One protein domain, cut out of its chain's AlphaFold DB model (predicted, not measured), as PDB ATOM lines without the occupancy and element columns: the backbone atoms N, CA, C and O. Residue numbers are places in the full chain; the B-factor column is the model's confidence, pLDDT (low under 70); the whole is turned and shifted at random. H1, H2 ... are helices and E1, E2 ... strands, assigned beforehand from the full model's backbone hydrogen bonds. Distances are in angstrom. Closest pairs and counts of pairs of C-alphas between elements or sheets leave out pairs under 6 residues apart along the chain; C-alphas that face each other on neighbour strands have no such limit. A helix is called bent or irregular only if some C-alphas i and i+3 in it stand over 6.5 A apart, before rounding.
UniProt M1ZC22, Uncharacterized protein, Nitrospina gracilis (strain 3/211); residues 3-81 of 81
ATOM      1  N   ASN A   3      78.637  20.044 -17.078       95.62
ATOM      2  CA  ASN A   3      79.177  20.940 -18.094       95.62
ATOM      3  C   ASN A   3      80.682  20.696 -18.318       95.62
ATOM      4  O   ASN A   3      81.259  19.779 -17.724       95.62
ATOM      5  N   LYS A   4      81.332  21.503 -19.169       92.38
ATOM      6  CA  LYS A   4      82.770  21.339 -19.474       92.38
ATOM      7  C   LYS A   4      83.689  21.512 -18.256       92.38
ATOM      8  O   LYS A   4      84.788  20.972 -18.254       92.38
ATOM      9  N   ASP A   5      83.228  22.236 -17.238       94.88
ATOM     10  CA  ASP A   5      83.978  22.508 -16.009       94.88
ATOM     11  C   ASP A   5      83.729  21.427 -14.935       94.88
ATOM     12  O   ASP A   5      84.208  21.535 -13.809       94.88
ATOM     13  N   GLY A   6      82.950  20.384 -15.252       93.38
ATOM     14  CA  GLY A   6      82.600  19.311 -14.318       93.38
ATOM     15  C   GLY A   6      81.485  19.675 -13.331       93.38
ATOM     16  O   GLY A   6      81.183  18.892 -12.431       93.38
ATOM     17  N   MET A   7      80.838  20.833 -13.494       95.25
ATOM     18  CA  MET A   7      79.730  21.251 -12.634       95.25
ATOM     19  C   MET A   7      78.431  20.555 -13.034       95.25
ATOM     20  O   MET A   7      78.149  20.349 -14.215       95.25
ATOM     21  N   LYS A   8      77.610  20.203 -12.041       95.94
ATOM     22  CA  LYS A   8      76.326  19.526 -12.259       95.94
ATOM     23  C   LYS A   8      75.337  20.454 -12.967       95.94
ATOM     24  O   LYS A   8      75.019  21.521 -12.455       95.94
ATOM     25  N   VAL A   9      74.775  19.982 -14.078       95.19
ATOM     26  CA  VAL A   9      73.693  20.653 -14.817       95.19
ATOM     27  C   VAL A   9      72.396  19.881 -14.607       95.19
ATOM     28  O   VAL A   9      72.371  18.646 -14.697       95.19
ATOM     29  N   ILE A  10      71.316  20.600 -14.302       95.19
ATOM     30  CA  ILE A  10      69.993  20.004 -14.102       95.19
ATOM     31  C   ILE A  10      69.472  19.475 -15.442       95.19
ATOM     32  O   ILE A  10      69.563  20.134 -16.474       95.19
ATOM     33  N   ASP A  11      68.904  18.270 -15.415       92.56
ATOM     34  CA  ASP A  11      68.345  17.594 -16.587       92.56
ATOM     35  C   ASP A  11      66.985  18.159 -16.994       92.56
ATOM     36  O   ASP A  11      65.941  17.544 -16.788       92.56
ATOM     37  N   ASN A  12      66.995  19.378 -17.527       94.12
ATOM     38  CA  ASN A  12      65.814  20.022 -18.076       94.12
ATOM     39  C   ASN A  12      66.189  20.937 -19.264       94.12
ATOM     40  O   ASN A  12      67.306  21.454 -19.316       94.12
ATOM     41  N   PRO A  13      65.268  21.161 -20.221       95.50
ATOM     42  CA  PRO A  13      65.568  21.909 -21.444       95.50
ATOM     43  C   PRO A  13      65.984  23.359 -21.192       95.50
ATOM     44  O   PRO A  13      66.799  23.891 -21.937       95.50
ATOM     45  N   LYS A  14      65.437  24.006 -20.158       95.56
ATOM     46  CA  LYS A  14      65.724  25.412 -19.860       95.56
ATOM     47  C   LYS A  14      67.168  25.583 -19.389       95.56
ATOM     48  O   LYS A  14      67.901  26.369 -19.969       95.56
ATOM     49  N   GLU A  15      67.574  24.814 -18.387       95.94
ATOM     50  CA  GLU A  15      68.921  24.859 -17.812       95.94
ATOM     51  C   GLU A  15      69.969  24.418 -18.835       95.94
ATOM     52  O   GLU A  15      71.011  25.050 -18.965       95.94
ATOM     53  N   VAL A  16      69.665  23.396 -19.643       96.00
ATOM     54  CA  VAL A  16      70.551  22.968 -20.735       96.00
ATOM     55  C   VAL A  16      70.706  24.060 -21.790       96.00
ATOM     56  O   VAL A  16      71.820  24.327 -22.235       96.00
ATOM     57  N   ARG A  17      69.614  24.726 -22.182       95.31
ATOM     58  CA  ARG A  17      69.670  25.832 -23.144       95.31
ATOM     59  C   ARG A  17      70.495  27.003 -22.616       95.31
ATOM     60  O   ARG A  17      71.295  27.557 -23.367       95.31
ATOM     61  N   GLU A  18      70.305  27.379 -21.355       95.38
ATOM     62  CA  GLU A  18      71.090  28.442 -20.720       95.38
ATOM     63  C   GLU A  18      72.577  28.070 -20.652       95.38
ATOM     64  O   GLU A  18      73.427  28.871 -21.046       95.38
ATOM     65  N   GLU A  19      72.905  26.834 -20.271       96.25
ATOM     66  CA  GLU A  19      74.290  26.356 -20.214       96.25
ATOM     67  C   GLU A  19      74.975  26.372 -21.592       96.25
ATOM     68  O   GLU A  19      76.148  26.731 -21.707       96.25
ATOM     69  N   LEU A  20      74.242  26.037 -22.657       94.44
ATOM     70  CA  LEU A  20      74.763  26.037 -24.027       94.44
ATOM     71  C   LEU A  20      74.925  27.443 -24.608       94.44
ATOM     72  O   LEU A  20      75.911  27.717 -25.285       94.44
ATOM     73  N   LEU A  21      73.965  28.341 -24.387       90.62
ATOM     74  CA  LEU A  21      73.962  29.651 -25.047       90.62
ATOM     75  C   LEU A  21      74.679  30.741 -24.244       90.62
ATOM     76  O   LEU A  21      75.155  31.711 -24.838       90.62
ATOM     77  N   ARG A  22      74.730  30.609 -22.915       91.81
ATOM     78  CA  ARG A  22      75.271  31.630 -22.001       91.81
ATOM     79  C   ARG A  22      76.310  31.098 -21.023       91.81
ATOM     80  O   ARG A  22      77.137  31.877 -20.563       91.81
ATOM     81  N   GLY A  23      76.227  29.815 -20.684       92.75
ATOM     82  CA  GLY A  23      77.175  29.146 -19.805       92.75
ATOM     83  C   GLY A  23      78.442  28.723 -20.536       92.75
ATOM     84  O   GLY A  23      79.041  29.464 -21.320       92.75
ATOM     85  N   THR A  24      78.876  27.499 -20.269       94.06
ATOM     86  CA  THR A  24      80.136  26.989 -20.800       94.06
ATOM     87  C   THR A  24      80.090  26.612 -22.275       94.06
ATOM     88  O   THR A  24      81.156  26.436 -22.877       94.06
ATOM     89  N   GLY A  25      78.895  26.502 -22.854       95.06
ATOM     90  CA  GLY A  25      78.700  26.082 -24.235       95.06
ATOM     91  C   GLY A  25      78.649  24.571 -24.425       95.06
ATOM     92  O   GLY A  25      78.633  24.130 -25.570       95.06
ATOM     93  N   ALA A  26      78.637  23.773 -23.352       95.62
ATOM     94  CA  ALA A  26      78.618  22.319 -23.453       95.62
ATOM     95  C   ALA A  26      77.952  21.641 -22.249       95.62
ATOM     96  O   ALA A  26      78.143  22.040 -21.102       95.62
ATOM     97  N   VAL A  27      77.238  20.553 -22.522       96.38
ATOM     98  CA  VAL A  27      76.696  19.620 -21.532       96.38
ATOM     99  C   VAL A  27      77.007  18.182 -21.940       96.38
ATOM    100  O   VAL A  27      76.972  17.825 -23.115       96.38
ATOM    101  N   MET A  28      77.304  17.340 -20.959       94.75
ATOM    102  CA  MET A  28      77.659  15.935 -21.133       94.75
ATOM    103  C   MET A  28      76.818  15.054 -20.204       94.75
ATOM    104  O   MET A  28      76.499  15.415 -19.063       94.75
ATOM    105  N   ALA A  29      76.448  13.885 -20.707       92.38
ATOM    106  CA  ALA A  29      75.786  12.796 -20.004       92.38
ATOM    107  C   ALA A  29      76.377  11.458 -20.482       92.38
ATOM    108  O   ALA A  29      77.202  11.438 -21.395       92.38
ATOM    109  N   ASP A  30      75.968  10.346 -19.873       87.06
ATOM    110  CA  ASP A  30      76.492   9.025 -20.235       87.06
ATOM    111  C   ASP A  30      76.275   8.735 -21.726       87.06
ATOM    112  O   ASP A  30      75.149   8.755 -22.225       87.06
ATOM    113  N   GLY A  31      77.381   8.546 -22.451       88.06
ATOM    114  CA  GLY A  31      77.400   8.234 -23.882       88.06
ATOM    115  C   GLY A  31      76.991   9.370 -24.829       88.06
ATOM    116  O   GLY A  31      77.059   9.183 -26.046       88.06
ATOM    117  N   VAL A  32      76.592  10.547 -24.330       92.94
ATOM    118  CA  VAL A  32      76.092  11.652 -25.165       92.94
ATOM    119  C   VAL A  32      76.526  13.030 -24.662       92.94
ATOM    120  O   VAL A  32      76.502  13.337 -23.473       92.94
ATOM    121  N   ALA A  33      76.878  13.908 -25.593       94.50
ATOM    122  CA  ALA A  33      77.212  15.299 -25.346       94.50
ATOM    123  C   ALA A  33      76.392  16.224 -26.251       94.50
ATOM    124  O   ALA A  33      75.985  15.851 -27.350       94.50
ATOM    125  N   MET A  34      76.173  17.448 -25.790       95.88
ATOM    126  CA  MET A  34      75.658  18.545 -26.596       95.88
ATOM    127  C   MET A  34      76.545  19.765 -26.384       95.88
ATOM    128  O   MET A  34      76.851  20.098 -25.243       95.88
ATOM    129  N   TYR A  35      76.983  20.420 -27.452       96.06
ATOM    130  CA  TYR A  35      77.862  21.585 -27.360       96.06
ATOM    131  C   TYR A  35      77.670  22.547 -28.525       96.06
ATOM    132  O   TYR A  35      77.169  22.174 -29.580       96.06
ATOM    133  N   MET A  36      78.073  23.796 -28.324       94.75
ATOM    134  CA  MET A  36      78.118  24.801 -29.378       94.75
ATOM    135  C   MET A  36      79.399  24.635 -30.195       94.75
ATOM    136  O   MET A  36      80.496  24.620 -29.638       94.75
ATOM    137  N   GLU A  37      79.267  24.567 -31.513       92.88
ATOM    138  CA  GLU A  37      80.381  24.596 -32.457       92.88
ATOM    139  C   GLU A  37      80.260  25.839 -33.344       92.88
ATOM    140  O   GLU A  37      79.167  26.214 -33.773       92.88
ATOM    141  N   ASN A  38      81.385  26.502 -33.602       86.62
ATOM    142  CA  ASN A  38      81.434  27.626 -34.529       86.62
ATOM    143  C   ASN A  38      81.858  27.088 -35.896       86.62
ATOM    144  O   ASN A  38      83.030  26.764 -36.089       86.62
ATOM    145  N   SER A  39      80.930  27.014 -36.848       72.25
ATOM    146  CA  SER A  39      81.255  26.639 -38.229       72.25
ATOM    147  C   SER A  39      82.032  27.761 -38.935       72.25
ATOM    148  O   SER A  39      82.824  27.500 -39.836       72.25
ATOM    149  N   ASN A  40      81.839  29.016 -38.504       73.06
ATOM    150  CA  ASN A  40      82.659  30.186 -38.838       73.06
ATOM    151  C   ASN A  40      82.472  31.298 -37.768       73.06
ATOM    152  O   ASN A  40      81.884  31.062 -36.715       73.06
ATOM    153  N   VAL A  41      82.974  32.519 -38.010       66.19
ATOM    154  CA  VAL A  41      82.916  33.654 -37.052       66.19
ATOM    155  C   VAL A  41      81.480  34.069 -36.677       66.19
ATOM    156  O   VAL A  41      81.276  34.655 -35.613       66.19
ATOM    157  N   ARG A  42      80.482  33.792 -37.526       70.31
ATOM    158  CA  ARG A  42      79.083  34.221 -37.342       70.31
ATOM    159  C   ARG A  42      78.100  33.069 -37.151       70.31
ATOM    160  O   ARG A  42      77.100  33.260 -36.464       70.31
ATOM    161  N   ASP A  43      78.408  31.892 -37.680       79.62
ATOM    162  CA  ASP A  43      77.492  30.761 -37.696       79.62
ATOM    163  C   ASP A  43      77.837  29.792 -36.569       79.62
ATOM    164  O   ASP A  43      78.829  29.056 -36.616       79.62
ATOM    165  N   LYS A  44      76.998  29.824 -35.533       88.25
ATOM    166  CA  LYS A  44      77.048  28.886 -34.413       88.25
ATOM    167  C   LYS A  44      76.028  27.783 -34.634       88.25
ATOM    168  O   LYS A  44      74.883  28.068 -34.971       88.25
ATOM    169  N   GLN A  45      76.422  26.547 -34.373       94.25
ATOM    170  CA  GLN A  45      75.555  25.378 -34.438       94.25
ATOM    171  C   GLN A  45      75.557  24.654 -33.097       94.25
ATOM    172  O   GLN A  45      76.559  24.635 -32.386       94.25
ATOM    173  N   ILE A  46      74.427  24.047 -32.751       95.94
ATOM    174  CA  ILE A  46      74.357  23.069 -31.672       95.94
ATOM    175  C   ILE A  46      74.743  21.717 -32.262       95.94
ATOM    176  O   ILE A  46      74.103  21.230 -33.193       95.94
ATOM    177  N   VAL A  47      75.753  21.083 -31.688       95.69
ATOM    178  CA  VAL A  47      76.172  19.725 -32.016       95.69
ATOM    179  C   VAL A  47      75.687  18.790 -30.927       95.69
ATOM    180  O   VAL A  47      76.017  18.970 -29.759       95.69
ATOM    181  N   VAL A  48      74.929  17.769 -31.308       96.12
ATOM    182  CA  VAL A  48      74.632  16.614 -30.459       96.12
ATOM    183  C   VAL A  48      75.553  15.493 -30.905       96.12
ATOM    184  O   VAL A  48      75.564  15.140 -32.084       96.12
ATOM    185  N   ALA A  49      76.339  14.942 -29.987       94.12
ATOM    186  CA  ALA A  49      77.298  13.883 -30.265       94.12
ATOM    187  C   ALA A  49      77.027  12.674 -29.368       94.12
ATOM    188  O   ALA A  49      76.888  12.832 -28.161       94.12
ATOM    189  N   ARG A  50      76.980  11.471 -29.940       91.88
ATOM    190  CA  ARG A  50      76.926  10.206 -29.199       91.88
ATOM    191  C   ARG A  50      78.163   9.388 -29.521       91.88
ATOM    192  O   ARG A  50      78.487   9.207 -30.696       91.88
ATOM    193  N   SER A  51      78.805   8.863 -28.485       81.56
ATOM    194  CA  SER A  51      79.780   7.787 -28.628       81.56
ATOM    195  C   SER A  51      79.140   6.514 -28.090       81.56
ATOM    196  O   SER A  51      78.858   6.452 -26.893       81.56
ATOM    197  N   PRO A  52      78.866   5.510 -28.935       68.19
ATOM    198  CA  PRO A  52      78.621   4.161 -28.442       68.19
ATOM    199  C   PRO A  52      79.861   3.679 -27.677       68.19
ATOM    200  O   PRO A  52      80.974   4.122 -27.972       68.19
ATOM    201  N   GLU A  53      79.687   2.795 -26.698       67.69
ATOM    202  CA  GLU A  53      80.826   2.135 -26.052       67.69
ATOM    203  C   GLU A  53      81.671   1.380 -27.106       67.69
ATOM    204  O   GLU A  53      81.126   0.756 -28.021       67.69
ATOM    205  N   GLY A  54      83.004   1.447 -26.994       61.94
ATOM    206  CA  GLY A  54      83.955   0.791 -27.908       61.94
ATOM    207  C   GLY A  54      84.454   1.664 -29.072       61.94
ATOM    208  O   GLY A  54      84.365   2.886 -29.033       61.94
ATOM    209  N   ASP A  55      84.984   1.028 -30.122       60.41
ATOM    210  CA  ASP A  55      85.637   1.664 -31.291       60.41
ATOM    211  C   ASP A  55      84.650   2.225 -32.342       60.41
ATOM    212  O   ASP A  55      84.971   2.390 -33.522       60.41
ATOM    213  N   THR A  56      83.405   2.502 -31.945       63.44
ATOM    214  CA  THR A  56      82.386   2.959 -32.896       63.44
ATOM    215  C   THR A  56      82.592   4.443 -33.212       63.44
ATOM    216  O   THR A  56      82.770   5.240 -32.288       63.44
ATOM    217  N   PRO A  57      82.533   4.867 -34.490       69.62
ATOM    218  CA  PRO A  57      82.715   6.268 -34.842       69.62
ATOM    219  C   PRO A  57      81.683   7.171 -34.156       69.62
ATOM    220  O   PRO A  57      80.480   6.889 -34.127       69.62
ATOM    221  N   LEU A  58      82.180   8.294 -33.634       84.00
ATOM    222  CA  LEU A  58      81.386   9.336 -32.996       84.00
ATOM    223  C   LEU A  58      80.279   9.809 -33.948       84.00
ATOM    224  O   LEU A  58      80.550  10.380 -35.006       84.00
ATOM    225  N   THR A  59      79.023   9.606 -33.560       92.06
ATOM    226  CA  THR A  59      77.884  10.086 -34.346       92.06
ATOM    227  C   THR A  59      77.572  11.515 -33.931       92.06
ATOM    228  O   THR A  59      77.273  11.763 -32.765       92.06
ATOM    229  N   LYS A  60      77.619  12.457 -34.878       94.25
ATOM    230  CA  LYS A  60      77.279  13.868 -34.652       94.25
ATOM    231  C   LYS A  60      76.056  14.278 -35.468       94.25
ATOM    232  O   LYS A  60      75.928  13.901 -36.631       94.25
ATOM    233  N   LYS A  61      75.192  15.103 -34.882       95.25
ATOM    234  CA  LYS A  61      74.115  15.827 -35.569       95.25
ATOM    235  C   LYS A  61      74.220  17.313 -35.253       95.25
ATOM    236  O   LYS A  61      74.476  17.674 -34.108       95.25
ATOM    237  N   HIS A  62      74.015  18.144 -36.268       95.19
ATOM    238  CA  HIS A  62      74.128  19.598 -36.180       95.19
ATOM    239  C   HIS A  62      72.740  20.219 -36.294       95.19
ATOM    240  O   HIS A  62      71.926  19.782 -37.107       95.19
ATOM    241  N   TYR A  63      72.490  21.237 -35.483       94.75
ATOM    242  CA  TYR A  63      71.225  21.948 -35.407       94.75
ATOM    243  C   TYR A  63      71.477  23.450 -35.345       94.75
ATOM    244  O   TYR A  63      72.445  23.905 -34.733       94.75
ATOM    245  N   ASP A  64      70.576  24.228 -35.936       92.94
ATOM    246  CA  ASP A  64      70.555  25.670 -35.721       92.94
ATOM    247  C   ASP A  64      70.117  25.973 -34.269       92.94
ATOM    248  O   ASP A  64      69.192  25.323 -33.764       92.94
ATOM    249  N   PRO A  65      70.731  26.945 -33.569       91.81
ATOM    250  CA  PRO A  65      70.317  27.337 -32.222       91.81
ATOM    251  C   PRO A  65      68.838  27.736 -32.098       91.81
ATOM    252  O   PRO A  65      68.249  27.589 -31.023       91.81
ATOM    253  N   ALA A  66      68.219  28.211 -33.182       92.56
ATOM    254  CA  ALA A  66      66.797  28.531 -33.248       92.56
ATOM    255  C   ALA A  66      65.895  27.290 -33.135       92.56
ATOM    256  O   ALA A  66      64.764  27.410 -32.669       92.56
ATOM    257  N   VAL A  67      66.389  26.097 -33.493       94.38
ATOM    258  CA  VAL A  67      65.655  24.820 -33.392       94.38
ATOM    259  C   VAL A  67      66.135  23.958 -32.219       94.38
ATOM    260  O   VAL A  67      66.134  22.729 -32.296       94.38
ATOM    261  N   PHE A  68      66.511  24.601 -31.104       95.25
ATOM    262  CA  PHE A  68      66.989  23.948 -29.878       95.25
ATOM    263  C   PHE A  68      66.145  22.735 -29.450       95.25
ATOM    264  O   PHE A  68      66.700  21.711 -29.059       95.25
ATOM    265  N   ASP A  69      64.818  22.810 -29.563       96.12
ATOM    266  CA  ASP A  69      63.928  21.726 -29.138       96.12
ATOM    267  C   ASP A  69      64.177  20.413 -29.902       96.12
ATOM    268  O   ASP A  69      64.055  19.331 -29.322       96.12
ATOM    269  N   GLN A  70      64.595  20.487 -31.173       97.06
ATOM    270  CA  GLN A  70      64.964  19.309 -31.964       97.06
ATOM    271  C   GLN A  70      66.298  18.713 -31.502       97.06
ATOM    272  O   GLN A  70      66.406  17.495 -31.349       97.06
ATOM    273  N   ALA A  71      67.293  19.561 -31.219       96.50
ATOM    274  CA  ALA A  71      68.569  19.123 -30.651       96.50
ATOM    275  C   ALA A  71      68.361  18.464 -29.277       96.50
ATOM    276  O   ALA A  71      68.925  17.409 -28.983       96.50
ATOM    277  N   TRP A  72      67.489  19.047 -28.453       96.50
ATOM    278  CA  TRP A  72      67.125  18.505 -27.150       96.50
ATOM    279  C   TRP A  72      66.407  17.162 -27.246       96.50
ATOM    280  O   TRP A  72      66.724  16.235 -26.495       96.50
ATOM    281  N   LEU A  73      65.459  17.023 -28.177       96.25
ATOM    282  CA  LEU A  73      64.800  15.745 -28.428       96.25
ATOM    283  C   LEU A  73      65.828  14.674 -28.810       96.25
ATOM    284  O   LEU A  73      65.841  13.610 -28.190       96.25
ATOM    285  N   GLN A  74      66.741  14.995 -29.730       95.81
ATOM    286  CA  GLN A  74      67.780  14.067 -30.166       95.81
ATOM    287  C   GLN A  74      68.702  13.627 -29.027       95.81
ATOM    288  O   GLN A  74      69.025  12.445 -28.907       95.81
ATOM    289  N   PHE A  75      69.125  14.568 -28.183       94.88
ATOM    290  CA  PHE A  75      69.975  14.276 -27.034       94.88
ATOM    291  C   PHE A  75      69.285  13.345 -26.040       94.88
ATOM    292  O   PHE A  75      69.895  12.386 -25.575       94.88
ATOM    293  N   LYS A  76      67.995  13.568 -25.758       94.19
ATOM    294  CA  LYS A  76      67.217  12.671 -24.894       94.19
ATOM    295  C   LYS A  76      67.065  11.274 -25.489       94.19
ATOM    296  O   LYS A  76      67.134  10.307 -24.741       94.19
ATOM    297  N   GLU A  77      66.838  11.161 -26.796       93.06
ATOM    298  CA  GLU A  77      66.768   9.859 -27.469       93.06
ATOM    299  C   GLU A  77      68.077   9.085 -27.310       93.06
ATOM    300  O   GLU A  77      68.059   7.920 -26.932       93.06
ATOM    301  N   TRP A  78      69.213   9.746 -27.537       91.69
ATOM    302  CA  TRP A  78      70.531   9.118 -27.438       91.69
ATOM    303  C   TRP A  78      70.972   8.826 -26.007       91.69
ATOM    304  O   TRP A  78      71.679   7.850 -25.795       91.69
ATOM    305  N   LYS A  79      70.521   9.623 -25.036       87.38
ATOM    306  CA  LYS A  79      70.758   9.396 -23.606       87.38
ATOM    307  C   LYS A  79      69.998   8.187 -23.046       87.38
ATOM    308  O   LYS A  79      70.413   7.620 -22.045       87.38
ATOM    309  N   ARG A  80      68.827   7.859 -23.608       77.31
ATOM    310  CA  ARG A  80      67.944   6.786 -23.103       77.31
ATOM    311  C   ARG A  80      68.280   5.399 -23.648       77.31
ATOM    312  O   ARG A  80      67.672   4.441 -23.174       77.31
ATOM    313  N   GLY A  81      69.126   5.312 -24.670       60.34
ATOM    314  CA  GLY A  81      69.435   4.064 -25.366       60.34
ATOM    315  C   GLY A  81      70.862   3.609 -25.184       60.34
ATOM    316  O   GLY A  81      71.551   4.105 -24.274       60.34
TER     317      GLY A  81
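What this domain is: This is residues 3 to 81 of the 81 residues of an uncharacterized protein of Nitrospina gracilis (strain 3/211) (UniProt M1ZC22). A single twisted sheet of four strands forms a wall with two helices over one face and the other face bare. The longer helix, H2, runs along the strands over E3, while the short H1 covers E1 and E2. The printed part has 79 residues, with two named helices and four named strands in the order H1 E1 E2 E3 E4 H2; the sheet, E1 - E2 - E3 - E4, is antiparallel throughout, and the class is mixed, helices and strands. It is compact, with a radius of gyration of the C-alphas of 12.0 A, and spans 34 by 27 by 23 A.

How they stand to each other: Begin with the sheet, where E1, residues 26 to 29, E2, residues 32 to 38, E3, residues 44 to 50, and E4, residues 59 to 63, form a meander, each strand the antiparallel neighbour of the one before. Its edge strands, E1 and E4, are apart. In the hairpin E1 and E2, find N 27 and O 34 within hydrogen-bond range at 2.8 A. In the hairpin E2 and E3, N 35 and O 47 are 2.9 A apart; in the hairpin E3 and E4, N 48 and O 61 are 2.8 A apart. Now look at H2, residues 65 to 79: it is on the sheet at a height of 8.1 A, over E3, and runs along the strands, at 6 degrees to E3 on the local plane. The closest C-alphas of H2 and E3 are those of Pro 65 and Ile 46, 5.9 A apart. On the same face, H1, residues 13 to 21, is on the sheet at a height of 8.9 A over E1 and E2; its closest C-alpha pair with E1 is Leu 20 and Ala 26, 5.4 A. H1 and H2 only just touch, with 3 pairs of C-alphas within 8 A, H2 through residues 68 to 72 alone; the closest C-alphas are those of Pro 13 and Trp 72, 6.8 A apart. They stand at a steep tilt of 62 degrees, opposite ways. In H1 every O i to N i+4 pair is within hydrogen-bond range; in H2, 8 of 11 are.

Where its parts are: Find C-alpha 32 at (76.092, 11.652, -25.165); from there E2 runs 19.3 A to C-alpha 38. E3 runs 19.4 A, E4 13.6 A and E1 10.5 A. H1 begins at C-alpha 13, at (65.568, 21.909, -21.444), and is 12.0 A long. H2 is 19.9 A long, ends at C-alpha 79, at (70.758, 9.396, -23.606), and is irregular: C-alphas 66 and 69 are 8.5 A apart.

The domain as a whole: The two C-alphas farthest apart are those of Arg 42 and Gly 54, at 35.1 A. The printed part has no cut and no long link; E3 to E4, with 8 residues between, is short, and the others are tight. The mean pLDDT of the printed part is 89.5; look for values under 70 at residue 41, residues 52 to 57 and residue 81, the chain's last.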